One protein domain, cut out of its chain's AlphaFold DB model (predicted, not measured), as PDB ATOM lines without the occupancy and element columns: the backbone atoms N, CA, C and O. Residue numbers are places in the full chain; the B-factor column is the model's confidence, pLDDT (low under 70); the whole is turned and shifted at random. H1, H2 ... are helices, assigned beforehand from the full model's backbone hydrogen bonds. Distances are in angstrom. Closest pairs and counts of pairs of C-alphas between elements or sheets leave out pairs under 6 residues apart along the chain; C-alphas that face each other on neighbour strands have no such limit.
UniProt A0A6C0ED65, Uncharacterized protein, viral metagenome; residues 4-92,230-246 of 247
ATOM      1  N   ASN A   4      42.332  15.995  32.235       84.38
ATOM      2  CA  ASN A   4      42.694  15.532  30.897       84.38
ATOM      3  C   ASN A   4      41.483  15.006  30.116       84.38
ATOM      4  O   ASN A   4      41.406  15.209  28.910       84.38
ATOM      5  N   GLU A   5      40.537  14.350  30.791       85.62
ATOM      6  CA  GLU A   5      39.299  13.871  30.160       85.62
ATOM      7  C   GLU A   5      38.421  15.058  29.758       85.62
ATOM      8  O   GLU A   5      37.857  15.074  28.669       85.62
ATOM      9  N   ILE A   6      38.344  16.078  30.615       86.81
ATOM     10  CA  ILE A   6      37.591  17.308  30.341       86.81
ATOM     11  C   ILE A   6      38.239  18.082  29.189       86.81
ATOM     12  O   ILE A   6      37.535  18.503  28.279       86.81
ATOM     13  N   ASP A   7      39.565  18.227  29.186       89.94
ATOM     14  CA  ASP A   7      40.314  18.886  28.107       89.94
ATOM     15  C   ASP A   7      40.087  18.181  26.759       89.94
ATOM     16  O   ASP A   7      39.793  18.829  25.759       89.94
ATOM     17  N   GLN A   8      40.128  16.843  26.748       90.06
ATOM     18  CA  GLN A   8      39.808  16.036  25.566       90.06
ATOM     19  C   GLN A   8      38.358  16.209  25.108       90.06
ATOM     20  O   GLN A   8      38.109  16.338  23.914       90.06
ATOM     21  N   LYS A   9      37.388  16.229  26.028       91.00
ATOM     22  CA  LYS A   9      35.991  16.472  25.658       91.00
ATOM     23  C   LYS A   9      35.809  17.869  25.060       91.00
ATOM     24  O   LYS A   9      35.160  17.996  24.030       91.00
ATOM     25  N   ILE A  10      36.407  18.901  25.664       91.88
ATOM     26  CA  ILE A  10      36.325  20.290  25.185       91.88
ATOM     27  C   ILE A  10      36.972  20.438  23.808       91.88
ATOM     28  O   ILE A  10      36.409  21.125  22.956       91.88
ATOM     29  N   SER A  11      38.122  19.806  23.563       92.19
ATOM     30  CA  SER A  11      38.807  19.893  22.267       92.19
ATOM     31  C   SER A  11      38.015  19.258  21.120       92.19
ATOM     32  O   SER A  11      38.160  19.678  19.975       92.19
ATOM     33  N   LEU A  12      37.141  18.294  21.428       92.31
ATOM     34  CA  LEU A  12      36.273  17.612  20.466       92.31
ATOM     35  C   LEU A  12      34.904  18.289  20.266       92.31
ATOM     36  O   LEU A  12      34.111  17.830  19.441       92.31
ATOM     37  N   VAL A  13      34.605  19.374  20.989       91.00
ATOM     38  CA  VAL A  13      33.333  20.099  20.849       91.00
ATOM     39  C   VAL A  13      33.191  20.649  19.428       91.00
ATOM     40  O   VAL A  13      33.934  21.535  19.010       91.00
ATOM     41  N   THR A  14      32.179  20.164  18.705       89.44
ATOM     42  CA  THR A  14      31.877  20.601  17.327       89.44
ATOM     43  C   THR A  14      31.258  22.003  17.284       89.44
ATOM     44  O   THR A  14      31.482  22.749  16.333       89.44
ATOM     45  N   TYR A  15      30.511  22.384  18.327       91.19
ATOM     46  CA  TYR A  15      29.821  23.675  18.426       91.19
ATOM     47  C   TYR A  15      30.240  24.444  19.694       91.19
ATOM     48  O   TYR A  15      29.531  24.417  20.704       91.19
ATOM     49  N   PRO A  16      31.380  25.163  19.673       91.19
ATOM     50  CA  PRO A  16      31.951  25.768  20.879       91.19
ATOM     51  C   PRO A  16      31.075  26.849  21.522       91.19
ATOM     52  O   PRO A  16      31.140  27.042  22.734       91.19
ATOM     53  N   CYS A  17      30.251  27.558  20.746       90.00
ATOM     54  CA  CYS A  17      29.304  28.535  21.296       90.00
ATOM     55  C   CYS A  17      28.147  27.859  22.043       90.00
ATOM     56  O   CYS A  17      27.726  28.359  23.082       90.00
ATOM     57  N   ILE A  18      27.658  26.716  21.545       89.94
ATOM     58  CA  ILE A  18      26.606  25.942  22.225       89.94
ATOM     59  C   ILE A  18      27.151  25.406  23.549       89.94
ATOM     60  O   ILE A  18      26.487  25.520  24.573       89.94
ATOM     61  N   PHE A  19      28.393  24.918  23.555       91.50
ATOM     62  CA  PHE A  19      29.061  24.506  24.786       91.50
ATOM     63  C   PHE A  19      29.150  25.642  25.817       91.50
ATOM     64  O   PHE A  19      28.821  25.425  26.978       91.50
ATOM     65  N   LEU A  20      29.546  26.858  25.412       90.56
ATOM     66  CA  LEU A  20      29.553  28.013  26.323       90.56
ATOM     67  C   LEU A  20      28.160  28.338  26.856       90.56
ATOM     68  O   LEU A  20      28.010  28.579  28.049       90.56
ATOM     69  N   TYR A  21      27.147  28.323  25.991       89.88
ATOM     70  CA  TYR A  21      25.765  28.557  26.399       89.88
ATOM     71  C   TYR A  21      25.303  27.536  27.447       89.88
ATOM     72  O   TYR A  21      24.731  27.911  28.470       89.88
ATOM     73  N   LEU A  22      25.601  26.249  27.243       89.44
ATOM     74  CA  LEU A  22      25.296  25.203  28.220       89.44
ATOM     75  C   LEU A  22      26.082  25.392  29.518       89.44
ATOM     76  O   LEU A  22      25.512  25.263  30.597       89.44
ATOM     77  N   LEU A  23      27.363  25.751  29.429       90.50
ATOM     78  CA  LEU A  23      28.195  26.021  30.598       90.50
ATOM     79  C   LEU A  23      27.613  27.155  31.459       90.50
ATOM     80  O   LEU A  23      27.604  27.044  32.682       90.50
ATOM     81  N   LEU A  24      27.092  28.214  30.834       90.31
ATOM     82  CA  LEU A  24      26.384  29.293  31.529       90.31
ATOM     83  C   LEU A  24      25.038  28.839  32.096       90.31
ATOM     84  O   LEU A  24      24.693  29.189  33.221       90.31
ATOM     85  N   THR A  25      24.293  28.034  31.337       89.75
ATOM     86  CA  THR A  25      22.980  27.518  31.752       89.75
ATOM     87  C   THR A  25      23.086  26.690  33.033       89.75
ATOM     88  O   THR A  25      22.262  26.840  33.929       89.75
ATOM     89  N   TYR A  26      24.130  25.868  33.152       86.94
ATOM     90  CA  TYR A  26      24.409  25.052  34.340       86.94
ATOM     91  C   TYR A  26      25.344  25.736  35.344       86.94
ATOM     92  O   TYR A  26      25.857  25.084  36.253       86.94
ATOM     93  N   LYS A  27      25.594  27.046  35.206       87.94
ATOM     94  CA  LYS A  27      26.561  27.754  36.050       87.94
ATOM     95  C   LYS A  27      26.217  27.630  37.530       87.94
ATOM     96  O   LYS A  27      27.108  27.361  38.318       87.94
ATOM     97  N   SER A  28      24.943  27.765  37.911       87.31
ATOM     98  CA  SER A  28      24.506  27.660  39.316       87.31
ATOM     99  C   SER A  28      24.902  26.346  39.993       87.31
ATOM    100  O   SER A  28      25.021  26.311  41.217       87.31
ATOM    101  N   ASP A  29      25.126  25.296  39.204       87.94
ATOM    102  CA  ASP A  29      25.447  23.954  39.681       87.94
ATOM    103  C   ASP A  29      26.963  23.693  39.744       87.94
ATOM    104  O   ASP A  29      27.383  22.658  40.256       87.94
ATOM    105  N   ILE A  30      27.795  24.616  39.244       87.88
ATOM    106  CA  ILE A  30      29.253  24.477  39.143       87.88
ATOM    107  C   ILE A  30      29.912  25.615  39.915       87.88
ATOM    108  O   ILE A  30      29.853  26.758  39.492       87.88
ATOM    109  N   ASN A  31      30.633  25.330  41.000       90.12
ATOM    110  CA  ASN A  31      31.317  26.403  41.735       90.12
ATOM    111  C   ASN A  31      32.317  27.192  40.854       90.12
ATOM    112  O   ASN A  31      32.924  26.640  39.931       90.12
ATOM    113  N   ASP A  32      32.550  28.468  41.194       92.19
ATOM    114  CA  ASP A  32      33.412  29.379  40.420       92.19
ATOM    115  C   ASP A  32      34.797  28.780  40.145       92.19
ATOM    116  O   ASP A  32      35.298  28.860  39.033       92.19
ATOM    117  N   TYR A  33      35.402  28.080  41.107       90.81
ATOM    118  CA  TYR A  33      36.706  27.451  40.898       90.81
ATOM    119  C   TYR A  33      36.696  26.413  39.762       90.81
ATOM    120  O   TYR A  33      37.559  26.460  38.880       90.81
ATOM    121  N   ASN A  34      35.720  25.502  39.757       90.00
ATOM    122  CA  ASN A  34      35.550  24.491  38.715       90.00
ATOM    123  C   ASN A  34      35.191  25.134  37.369       90.00
ATOM    124  O   ASN A  34      35.793  24.787  36.349       90.00
ATOM    125  N   PHE A  35      34.293  26.124  37.378       92.00
ATOM    126  CA  PHE A  35      33.942  26.908  36.193       92.00
ATOM    127  C   PHE A  35      35.187  27.561  35.581       92.00
ATOM    128  O   PHE A  35      35.439  27.452  34.382       92.00
ATOM    129  N   SER A  36      36.035  28.148  36.423       92.50
ATOM    130  CA  SER A  36      37.290  28.798  36.048       92.50
ATOM    131  C   SER A  36      38.252  27.844  35.320       92.50
ATOM    132  O   SER A  36      38.960  28.241  34.391       92.50
ATOM    133  N   ILE A  37      38.284  26.567  35.719       92.31
ATOM    134  CA  ILE A  37      39.109  25.541  35.073       92.31
ATOM    135  C   ILE A  37      38.534  25.190  33.702       92.31
ATOM    136  O   ILE A  37      39.283  25.184  32.725       92.31
ATOM    137  N   ILE A  38      37.225  24.942  33.616       92.12
ATOM    138  CA  ILE A  38      36.545  24.646  32.347       92.12
ATOM    139  C   ILE A  38      36.751  25.803  31.365       92.12
ATOM    140  O   ILE A  38      37.108  25.575  30.212       92.12
ATOM    141  N   LEU A  39      36.637  27.045  31.840       93.69
ATOM    142  CA  LEU A  39      36.859  28.244  31.041       93.69
ATOM    143  C   LEU A  39      38.297  28.335  30.509       93.69
ATOM    144  O   LEU A  39      38.497  28.646  29.340       93.69
ATOM    145  N   LYS A  40      39.316  28.011  31.319       94.69
ATOM    146  CA  LYS A  40      40.716  27.945  30.846       94.69
ATOM    147  C   LYS A  40      40.903  26.921  29.733       94.69
ATOM    148  O   LYS A  40      41.554  27.226  28.738       94.69
ATOM    149  N   LEU A  41      40.337  25.727  29.899       94.44
ATOM    150  CA  LEU A  41      40.414  24.659  28.900       94.44
ATOM    151  C   LEU A  41      39.637  25.030  27.631       94.44
ATOM    152  O   LEU A  41      40.094  24.753  26.524       94.44
ATOM    153  N   TYR A  42      38.509  25.724  27.768       94.19
ATOM    154  CA  TYR A  42      37.790  26.288  26.634       94.19
ATOM    155  C   TYR A  42      38.659  27.287  25.864       94.19
ATOM    156  O   TYR A  42      38.872  27.115  24.667       94.19
ATOM    157  N   LEU A  43      39.234  28.280  26.551       95.31
ATOM    158  CA  LEU A  43      40.119  29.281  25.942       95.31
ATOM    159  C   LEU A  43      41.358  28.652  25.291       95.31
ATOM    160  O   LEU A  43      41.854  29.172  24.296       95.31
ATOM    161  N   LYS A  44      41.868  27.549  25.851       95.31
ATOM    162  CA  LYS A  44      43.000  26.790  25.308       95.31
ATOM    163  C   LYS A  44      42.658  26.157  23.960       95.31
ATOM    164  O   LYS A  44      43.445  26.279  23.026       95.31
ATOM    165  N   ASN A  45      41.519  25.472  23.877       95.06
ATOM    166  CA  ASN A  45      41.143  24.680  22.704       95.06
ATOM    167  C   ASN A  45      40.424  25.505  21.627       95.06
ATOM    168  O   ASN A  45      40.532  25.190  20.448       95.06
ATOM    169  N   HIS A  46      39.741  26.582  22.020       93.75
ATOM    170  CA  HIS A  46      38.904  27.413  21.146       93.75
ATOM    171  C   HIS A  46      39.395  28.864  21.102       93.75
ATOM    172  O   HIS A  46      38.603  29.810  21.080       93.75
ATOM    173  N   ILE A  47      40.719  29.050  21.112       93.00
ATOM    174  CA  ILE A  47      41.351  30.371  21.216       93.00
ATOM    175  C   ILE A  47      40.948  31.305  20.070       93.00
ATOM    176  O   ILE A  47      40.640  32.466  20.319       93.00
ATOM    177  N   ASP A  48      40.881  30.803  18.833       91.25
ATOM    178  CA  ASP A  48      40.544  31.612  17.655       91.25
ATOM    179  C   ASP A  48      39.139  32.201  17.769       91.25
ATOM    180  O   ASP A  48      38.914  33.384  17.506       91.25
ATOM    181  N   LEU A  49      38.192  31.390  18.243       91.44
ATOM    182  CA  LEU A  49      36.830  31.832  18.489       91.44
ATOM    183  C   LEU A  49      36.794  32.862  19.617       91.44
ATOM    184  O   LEU A  49      36.212  33.929  19.432       91.44
ATOM    185  N   ALA A  50      37.477  32.599  20.735       89.75
ATOM    186  CA  ALA A  50      37.563  33.539  21.851       89.75
ATOM    187  C   ALA A  50      38.117  34.913  21.430       89.75
ATOM    188  O   ALA A  50      37.675  35.946  21.936       89.75
ATOM    189  N   LEU A  51      39.063  34.945  20.490       89.50
ATOM    190  CA  LEU A  51      39.606  36.186  19.939       89.50
ATOM    191  C   LEU A  51      38.621  36.908  19.012       89.50
ATOM    192  O   LEU A  51      38.568  38.135  19.042       89.50
ATOM    193  N   ASN A  52      37.837  36.169  18.226       89.44
ATOM    194  CA  ASN A  52      36.915  36.746  17.248       89.44
ATOM    195  C   ASN A  52      35.674  37.385  17.880       89.44
ATOM    196  O   ASN A  52      35.224  38.422  17.400       89.44
ATOM    197  N   ILE A  53      35.110  36.777  18.929       86.06
ATOM    198  CA  ILE A  53      33.829  37.228  19.504       86.06
ATOM    199  C   ILE A  53      33.964  38.059  20.783       86.06
ATOM    200  O   ILE A  53      32.962  38.549  21.281       86.06
ATOM    201  N   ASN A  54      35.180  38.220  21.315       84.56
ATOM    202  CA  ASN A  54      35.450  38.842  22.616       84.56
ATOM    203  C   ASN A  54      34.508  38.349  23.738       84.56
ATOM    204  O   ASN A  54      33.604  39.046  24.192       84.56
ATOM    205  N   LEU A  55      34.768  37.138  24.228       86.62
ATOM    206  CA  LEU A  55      34.037  36.497  25.322       86.62
ATOM    207  C   LEU A  55      33.948  37.332  26.596       86.62
ATOM    208  O   LEU A  55      33.031  37.108  27.373       86.62
ATOM    209  N   PHE A  56      34.879  38.258  26.846       87.38
ATOM    210  CA  PHE A  56      34.764  39.116  28.022       87.38
ATOM    211  C   PHE A  56      33.482  39.948  27.965       87.38
ATOM    212  O   PHE A  56      32.721  39.933  28.923       87.38
ATOM    213  N   ASP A  57      33.210  40.586  26.826       85.31
ATOM    214  CA  ASP A  57      32.039  41.454  26.659       85.31
ATOM    215  C   ASP A  57      30.733  40.651  26.676       85.31
ATOM    216  O   ASP A  57      29.718  41.132  27.169       85.31
ATOM    217  N   ILE A  58      30.762  39.420  26.155       85.50
ATOM    218  CA  ILE A  58      29.588  38.538  26.098       85.50
ATOM    219  C   ILE A  58      29.254  37.973  27.478       85.50
ATOM    220  O   ILE A  58      28.088  37.895  27.839       85.50
ATOM    221  N   LEU A  59      30.266  37.542  28.232       88.88
ATOM    222  CA  LEU A  59      30.060  36.775  29.460       88.88
ATOM    223  C   LEU A  59      29.996  37.652  30.715       88.88
ATOM    224  O   LEU A  59      29.596  37.143  31.756       88.88
ATOM    225  N   TYR A  60      30.414  38.923  30.652       88.88
ATOM    226  CA  TYR A  60      30.659  39.755  31.837       88.88
ATOM    227  C   TYR A  60      29.509  39.743  32.850       88.88
ATOM    228  O   TYR A  60      29.734  39.425  34.018       88.88
ATOM    229  N   ASP A  61      28.290  40.044  32.399       90.25
ATOM    230  CA  ASP A  61      27.111  40.095  33.268       90.25
ATOM    231  C   ASP A  61      26.760  38.697  33.801       90.25
ATOM    232  O   ASP A  61      26.550  38.523  35.006       90.25
ATOM    233  N   ASP A  62      26.800  37.689  32.922       90.44
ATOM    234  CA  ASP A  62      26.443  36.300  33.226       90.44
ATOM    235  C   ASP A  62      27.402  35.621  34.208       90.44
ATOM    236  O   ASP A  62      27.014  34.653  34.861       90.44
ATOM    237  N   ILE A  63      28.647  36.092  34.334       93.12
ATOM    238  CA  ILE A  63      29.638  35.561  35.285       93.12
ATOM    239  C   ILE A  63      30.080  36.591  36.334       93.12
ATOM    240  O   ILE A  63      31.103  36.396  36.990       93.12
ATOM    241  N   SER A  64      29.319  37.673  36.521       92.25
ATOM    242  CA  SER A  64      29.668  38.788  37.417       92.25
ATOM    243  C   SER A  64      29.861  38.388  38.890       92.25
ATOM    244  O   SER A  64      30.718  38.926  39.592       92.25
ATOM    245  N   ASP A  65      29.120  37.384  39.346       93.94
ATOM    246  CA  ASP A  65      29.210  36.733  40.656       93.94
ATOM    247  C   ASP A  65      30.341  35.692  40.760       93.94
ATOM    248  O   ASP A  65      30.555  35.139  41.840       93.94
ATOM    249  N   TYR A  66      31.075  35.411  39.672       95.25
ATOM    250  CA  TYR A  66      32.172  34.428  39.584       95.25
ATOM    251  C   TYR A  66      33.530  35.147  39.439       95.25
ATOM    252  O   TYR A  66      34.100  35.232  38.341       95.25
ATOM    253  N   PRO A  67      34.076  35.710  40.537       95.19
ATOM    254  CA  PRO A  67      35.243  36.588  40.490       95.19
ATOM    255  C   PRO A  67      36.520  35.905  39.980       95.19
ATOM    256  O   PRO A  67      37.352  36.567  39.353       95.19
ATOM    257  N   ILE A  68      36.713  34.602  40.218       94.62
ATOM    258  CA  ILE A  68      37.886  33.864  39.722       94.62
ATOM    259  C   ILE A  68      37.800  33.735  38.200       94.62
ATOM    260  O   ILE A  68      38.786  33.989  37.500       94.62
ATOM    261  N   SER A  69      36.626  33.374  37.684       94.62
ATOM    262  CA  SER A  69      36.374  33.208  36.252       94.62
ATOM    263  C   SER A  69      36.473  34.528  35.485       94.62
ATOM    264  O   SER A  69      37.165  34.587  34.463       94.62
ATOM    265  N   LEU A  70      35.913  35.617  36.024       95.19
ATOM    266  CA  LEU A  70      36.124  36.967  35.489       95.19
ATOM    267  C   LEU A  70      37.611  37.315  35.406       95.19
ATOM    268  O   LEU A  70      38.101  37.744  34.359       95.19
ATOM    269  N   LYS A  71      38.368  37.063  36.484       94.81
ATOM    270  CA  LYS A  71      39.806  37.355  36.516       94.81
ATOM    271  C   LYS A  71      40.583  36.585  35.450       94.81
ATOM    272  O   LYS A  71      41.584  37.089  34.936       94.81
ATOM    273  N   ILE A  72      40.149  35.374  35.107       95.19
ATOM    274  CA  ILE A  72      40.754  34.587  34.027       95.19
ATOM    275  C   ILE A  72      40.527  35.249  32.677       95.19
ATOM    276  O   ILE A  72      41.507  35.403  31.947       95.19
ATOM    277  N   LEU A  73      39.297  35.670  32.358       95.00
ATOM    278  CA  LEU A  73      39.016  36.363  31.097       95.00
ATOM    279  C   LEU A  73      39.802  37.672  31.001       95.00
ATOM    280  O   LEU A  73      40.494  37.895  30.009       95.00
ATOM    281  N   GLU A  74      39.792  38.492  32.057       94.38
ATOM    282  CA  GLU A  74      40.584  39.727  32.103       94.38
ATOM    283  C   GLU A  74      42.065  39.454  31.832       94.38
ATOM    284  O   GLU A  74      42.703  40.118  31.011       94.38
ATOM    285  N   ASN A  75      42.646  38.478  32.535       95.75
ATOM    286  CA  ASN A  75      44.056  38.140  32.386       95.75
ATOM    287  C   ASN A  75      44.357  37.593  30.987       95.75
ATOM    288  O   ASN A  75      45.381  37.961  30.411       95.75
ATOM    289  N   PHE A  76      43.477  36.757  30.435       96.50
ATOM    290  CA  PHE A  76      43.598  36.218  29.086       96.50
ATOM    291  C   PHE A  76      43.664  37.342  28.048       96.50
ATOM    292  O   PHE A  76      44.681  37.473  27.363       96.50
ATOM    293  N   TYR A  77      42.656  38.218  27.988       95.75
ATOM    294  CA  TYR A  77      42.620  39.304  27.003       95.75
ATOM    295  C   TYR A  77      43.752  40.314  27.202       95.75
ATOM    296  O   TYR A  77      44.361  40.768  26.230       95.75
ATOM    297  N   ASN A  78      44.127  40.607  28.451       95.88
ATOM    298  CA  ASN A  78      45.284  41.455  28.738       95.88
ATOM    299  C   ASN A  78      46.602  40.846  28.228       95.88
ATOM    300  O   ASN A  78      47.446  41.567  27.688       95.88
ATOM    301  N   LEU A  79      46.802  39.535  28.391       97.50
ATOM    302  CA  LEU A  79      47.990  38.836  27.893       97.50
ATOM    303  C   LEU A  79      47.997  38.755  26.365       97.50
ATOM    304  O   LEU A  79      49.033  39.030  25.762       97.50
ATOM    305  N   ILE A  80      46.857  38.460  25.739       96.31
ATOM    306  CA  ILE A  80      46.696  38.463  24.279       96.31
ATOM    307  C   ILE A  80      47.032  39.834  23.699       96.31
ATOM    308  O   ILE A  80      47.847  39.926  22.783       96.31
ATOM    309  N   LYS A  81      46.473  40.914  24.259       95.50
ATOM    310  CA  LYS A  81      46.751  42.284  23.810       95.50
ATOM    311  C   LYS A  81      48.244  42.598  23.870       95.50
ATOM    312  O   LYS A  81      48.809  43.113  22.908       95.50
ATOM    313  N   LYS A  82      48.909  42.250  24.978       97.56
ATOM    314  CA  LYS A  82      50.366  42.416  25.119       97.56
ATOM    315  C   LYS A  82      51.129  41.584  24.088       97.56
ATOM    316  O   LYS A  82      52.022  42.118  23.437       97.56
ATOM    317  N   LYS A  83      50.758  40.313  23.901       96.94
ATOM    318  CA  LYS A  83      51.366  39.418  22.908       96.94
ATOM    319  C   LYS A  83      51.253  39.999  21.498       96.94
ATOM    320  O   LYS A  83      52.247  40.046  20.783       96.94
ATOM    321  N   TYR A  84      50.073  40.489  21.126       95.62
ATOM    322  CA  TYR A  84      49.808  41.094  19.823       95.62
ATOM    323  C   TYR A  84      50.672  42.336  19.565       95.62
ATOM    324  O   TYR A  84      51.286  42.455  18.504       95.62
ATOM    325  N   LEU A  85      50.783  43.237  20.548       96.62
ATOM    326  CA  LEU A  85      51.633  44.426  20.431       96.62
ATOM    327  C   LEU A  85      53.107  44.055  20.206       96.62
ATOM    328  O   LEU A  85      53.767  44.648  19.354       96.62
ATOM    329  N   LEU A  86      53.609  43.049  20.928       97.50
ATOM    330  CA  LEU A  86      54.978  42.556  20.760       97.50
ATOM    331  C   LEU A  86      55.173  41.895  19.388       97.50
ATOM    332  O   LEU A  86      56.166  42.177  18.725       97.50
ATOM    333  N   LEU A  87      54.207  41.102  18.907       96.00
ATOM    334  CA  LEU A  87      54.245  40.512  17.562       96.00
ATOM    335  C   LEU A  87      54.302  41.569  16.458       96.00
ATOM    336  O   LEU A  87      55.032  41.398  15.488       96.00
ATOM    337  N   CYS A  88      53.587  42.686  16.614       95.56
ATOM    338  CA  CYS A  88      53.664  43.792  15.661       95.56
ATOM    339  C   CYS A  88      55.078  44.390  15.586       95.56
ATOM    340  O   CYS A  88      55.533  44.755  14.503       95.56
ATOM    341  N   LEU A  89      55.784  44.486  16.717       95.25
ATOM    342  CA  LEU A  89      57.173  44.952  16.755       95.25
ATOM    343  C   LEU A  89      58.140  43.911  16.178       95.25
ATOM    344  O   LEU A  89      59.011  44.271  15.392       95.25
ATOM    345  N   ILE A  90      57.950  42.630  16.505       96.06
ATOM    346  CA  ILE A  90      58.745  41.526  15.947       96.06
ATOM    347  C   ILE A  90      58.586  41.469  14.425       96.06
ATOM    348  O   ILE A  90      59.577  41.311  13.722       96.06
ATOM    349  N   LYS A  91      57.373  41.676  13.898       94.50
ATOM    350  CA  LYS A  91      57.132  41.743  12.452       94.50
ATOM    351  C   LYS A  91      57.922  42.876  11.793       94.50
ATOM    352  O   LYS A  91      58.586  42.649  10.793       94.50
ATOM    353  N   LYS A  92      57.931  44.072  12.394       91.94
ATOM    354  CA  LYS A  92      58.763  45.184  11.898       91.94
ATOM    355  C   LYS A  92      60.251  44.832  11.894       91.94
ATOM    356  O   LYS A  92      60.956  45.249  10.983       91.94
ATOM    357  N   ASN A 230      46.891  26.204  30.847       89.19
ATOM    358  CA  ASN A 230      47.168  24.841  31.303       89.19
ATOM    359  C   ASN A 230      47.099  24.756  32.837       89.19
ATOM    360  O   ASN A 230      48.132  24.820  33.512       89.19
ATOM    361  N   PRO A 231      45.888  24.649  33.415       82.44
ATOM    362  CA  PRO A 231      45.721  24.426  34.847       82.44
ATOM    363  C   PRO A 231      46.433  23.142  35.309       82.44
ATOM    364  O   PRO A 231      46.508  22.156  34.581       82.44
ATOM    365  N   LYS A 232      46.964  23.149  36.542       77.88
ATOM    366  CA  LYS A 232      47.593  21.963  37.153       77.88
ATOM    367  C   LYS A 232      46.580  20.814  37.271       77.88
ATOM    368  O   LYS A 232      45.396  21.066  37.476       77.88
ATOM    369  N   ASN A 233      47.064  19.569  37.216       61.41
ATOM    370  CA  ASN A 233      46.236  18.365  37.345       61.41
ATOM    371  C   ASN A 233      45.484  18.333  38.678       61.41
ATOM    372  O   ASN A 233      46.075  18.101  39.732       61.41
ATOM    373  N   ILE A 234      44.172  18.556  38.615       64.56
ATOM    374  CA  ILE A 234      43.261  18.560  39.759       64.56
ATOM    375  C   ILE A 234      42.029  17.739  39.368       64.56
ATOM    376  O   ILE A 234      41.574  17.791  38.225       64.56
ATOM    377  N   LYS A 235      41.502  16.943  40.306       59.38
ATOM    378  CA  LYS A 235      40.230  16.240  40.105       59.38
ATOM    379  C   LYS A 235      39.095  17.252  40.192       59.38
ATOM    380  O   LYS A 235      38.940  17.892  41.229       59.38
ATOM    381  N   ILE A 236      38.295  17.354  39.135       60.78
ATOM    382  CA  ILE A 236      37.060  18.133  39.174       60.78
ATOM    383  C   ILE A 236      35.946  17.192  39.634       60.78
ATOM    384  O   ILE A 236      35.538  16.282  38.900       60.78
ATOM    385  N   ASN A 237      35.524  17.364  40.885       55.69
ATOM    386  CA  ASN A 237      34.405  16.640  41.481       55.69
ATOM    387  C   ASN A 237      33.140  17.476  41.295       55.69
ATOM    388  O   ASN A 237      32.747  18.193  42.207       55.69
ATOM    389  N   ASP A 238      32.541  17.398  40.111       57.41
ATOM    390  CA  ASP A 238      31.224  17.980  39.873       57.41
ATOM    391  C   ASP A 238      30.397  17.038  39.001       57.41
ATOM    392  O   ASP A 238      30.813  16.669  37.901       57.41
ATOM    393  N   CYS A 239      29.255  16.601  39.529       54.88
ATOM    394  CA  CYS A 239      28.357  15.638  38.887       54.88
ATOM    395  C   CYS A 239      27.582  16.235  37.700       54.88
ATOM    396  O   CYS A 239      27.043  15.483  36.897       54.88
ATOM    397  N   TYR A 240      27.572  17.562  37.556       56.59
ATOM    398  CA  TYR A 240      26.828  18.275  36.514       56.59
ATOM    399  C   TYR A 240      27.665  18.610  35.274       56.59
ATOM    400  O   TYR A 240      27.120  19.027  34.257       56.59
ATOM    401  N   ILE A 241      28.982  18.371  35.312       60.12
ATOM    402  CA  ILE A 241      29.878  18.622  34.173       60.12
ATOM    403  C   ILE A 241      29.502  17.767  32.966       60.12
ATOM    404  O   ILE A 241      29.599  18.236  31.836       60.12
ATOM    405  N   ASP A 242      29.036  16.539  33.187       64.25
ATOM    406  CA  ASP A 242      28.613  15.676  32.088       64.25
ATOM    407  C   ASP A 242      27.421  16.259  31.320       64.25
ATOM    408  O   ASP A 242      27.399  16.123  30.101       64.25
ATOM    409  N   ASN A 243      26.522  17.005  31.978       65.00
ATOM    410  CA  ASN A 243      25.386  17.675  31.330       65.00
ATOM    411  C   ASN A 243      25.825  18.791  30.371       65.00
ATOM    412  O   ASN A 243      25.132  19.067  29.395       65.00
ATOM    413  N   VAL A 244      26.990  19.402  30.611       64.56
ATOM    414  CA  VAL A 244      27.577  20.429  29.732       64.56
ATOM    415  C   VAL A 244      28.095  19.817  28.420       64.56
ATOM    416  O   VAL A 244      28.188  20.504  27.407       64.56
ATOM    417  N   PHE A 245      28.405  18.517  28.412       63.00
ATOM    418  CA  PHE A 245      28.949  17.801  27.251       63.00
ATOM    419  C   PHE A 245      27.908  17.004  26.452       63.00
ATOM    420  O   PHE A 245      28.284  16.310  25.509       63.00
ATOM    421  N   ILE A 246      26.620  17.073  26.805       58.31
ATOM    422  CA  ILE A 246      25.544  16.415  26.050       58.31
ATOM    423  C   ILE A 246      25.185  17.305  24.851       58.31
ATOM    424  O   ILE A 246      24.267  18.119  24.926       58.31
TER     425      ILE A 246
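AT A GLANCE: This is residues 4 to 92 and 230 to 246 of the 247 residues of an uncharacterized protein of viral metagenome (UniProt A0A6C0ED65). A compact body of short helices is gathered round H3 in its middle, and the long helix H6 starts in this body and sticks out of it as an arm with residues 81 to 92. H1 packs on H3 from one side and the first turns of H6 from another, while H4 and H5 form the chain's way round to H6 and the small H7 only just touches H2. The printed part has 106 residues with seven named helices, H1 to H7 in order, and no named strand; the class is all helix. The whole is compact, with a radius of gyration of the C-alphas of 14.3 A, yet elongated, spanning 50 by 28 by 26 A.

HOW THE PARTS SIT: H1, residues 4 to 11, touches H3, residues 32 to 45, at a steep tilt of 56 degrees, the same way; their closest C-alphas, of Ser 11 and Asn 45, are 5.3 A apart. H2, residues 16 to 25, and H3 are near each other. H4, residues 47 to 53, is close to H3 but not clearly touching, about perpendicular at 80 degrees, with the C-alphas of Leu 43 and Ala 50 closest at 6.4 A. H6, residues 67 to 92, touches H3 with residues 67 to 72 alone, at a shallow tilt of 27 degrees, the same way; the closest C-alphas, of Ser 36 and Ser 69, are 4.5 A apart. H5, residues 55 to 59, touches H6 at residues 70 to 77 alone, closest at the C-alphas of Phe 56 and Leu 73, 5.9 A. H7, residues 241 to 244, and H2 only just touch, with 3 pairs of C-alphas within 8 A, the closest Leu 22 and Val 244 at 5.5 A. Every O i to N i+4 pair is within hydrogen-bond range in H1 to H6; H7 is too short for one.

IN THESE COORDINATES: H1 begins at C-alpha 4, (42.694, 15.532, 30.897). H2 is 14.2 A long and H3 19.9 A. H6 runs 38.0 A from C-alpha 67 at (35.243, 36.588, 40.490) to C-alpha 92 at (58.763, 45.184, 11.898). H7 ends at C-alpha 244, (27.577, 20.429, 29.732).

THE WHOLE: The C-alphas of Lys 92 and Cys 239, the two farthest apart, are 50.3 A apart. Residues 93 to 229 are not printed, and C-alphas 92 and 230 are 30.4 A apart across this cut. Of the links that are printed whole, none is long. The mean pLDDT of the printed part is 87.5, and residues 233 to 246 are under 70.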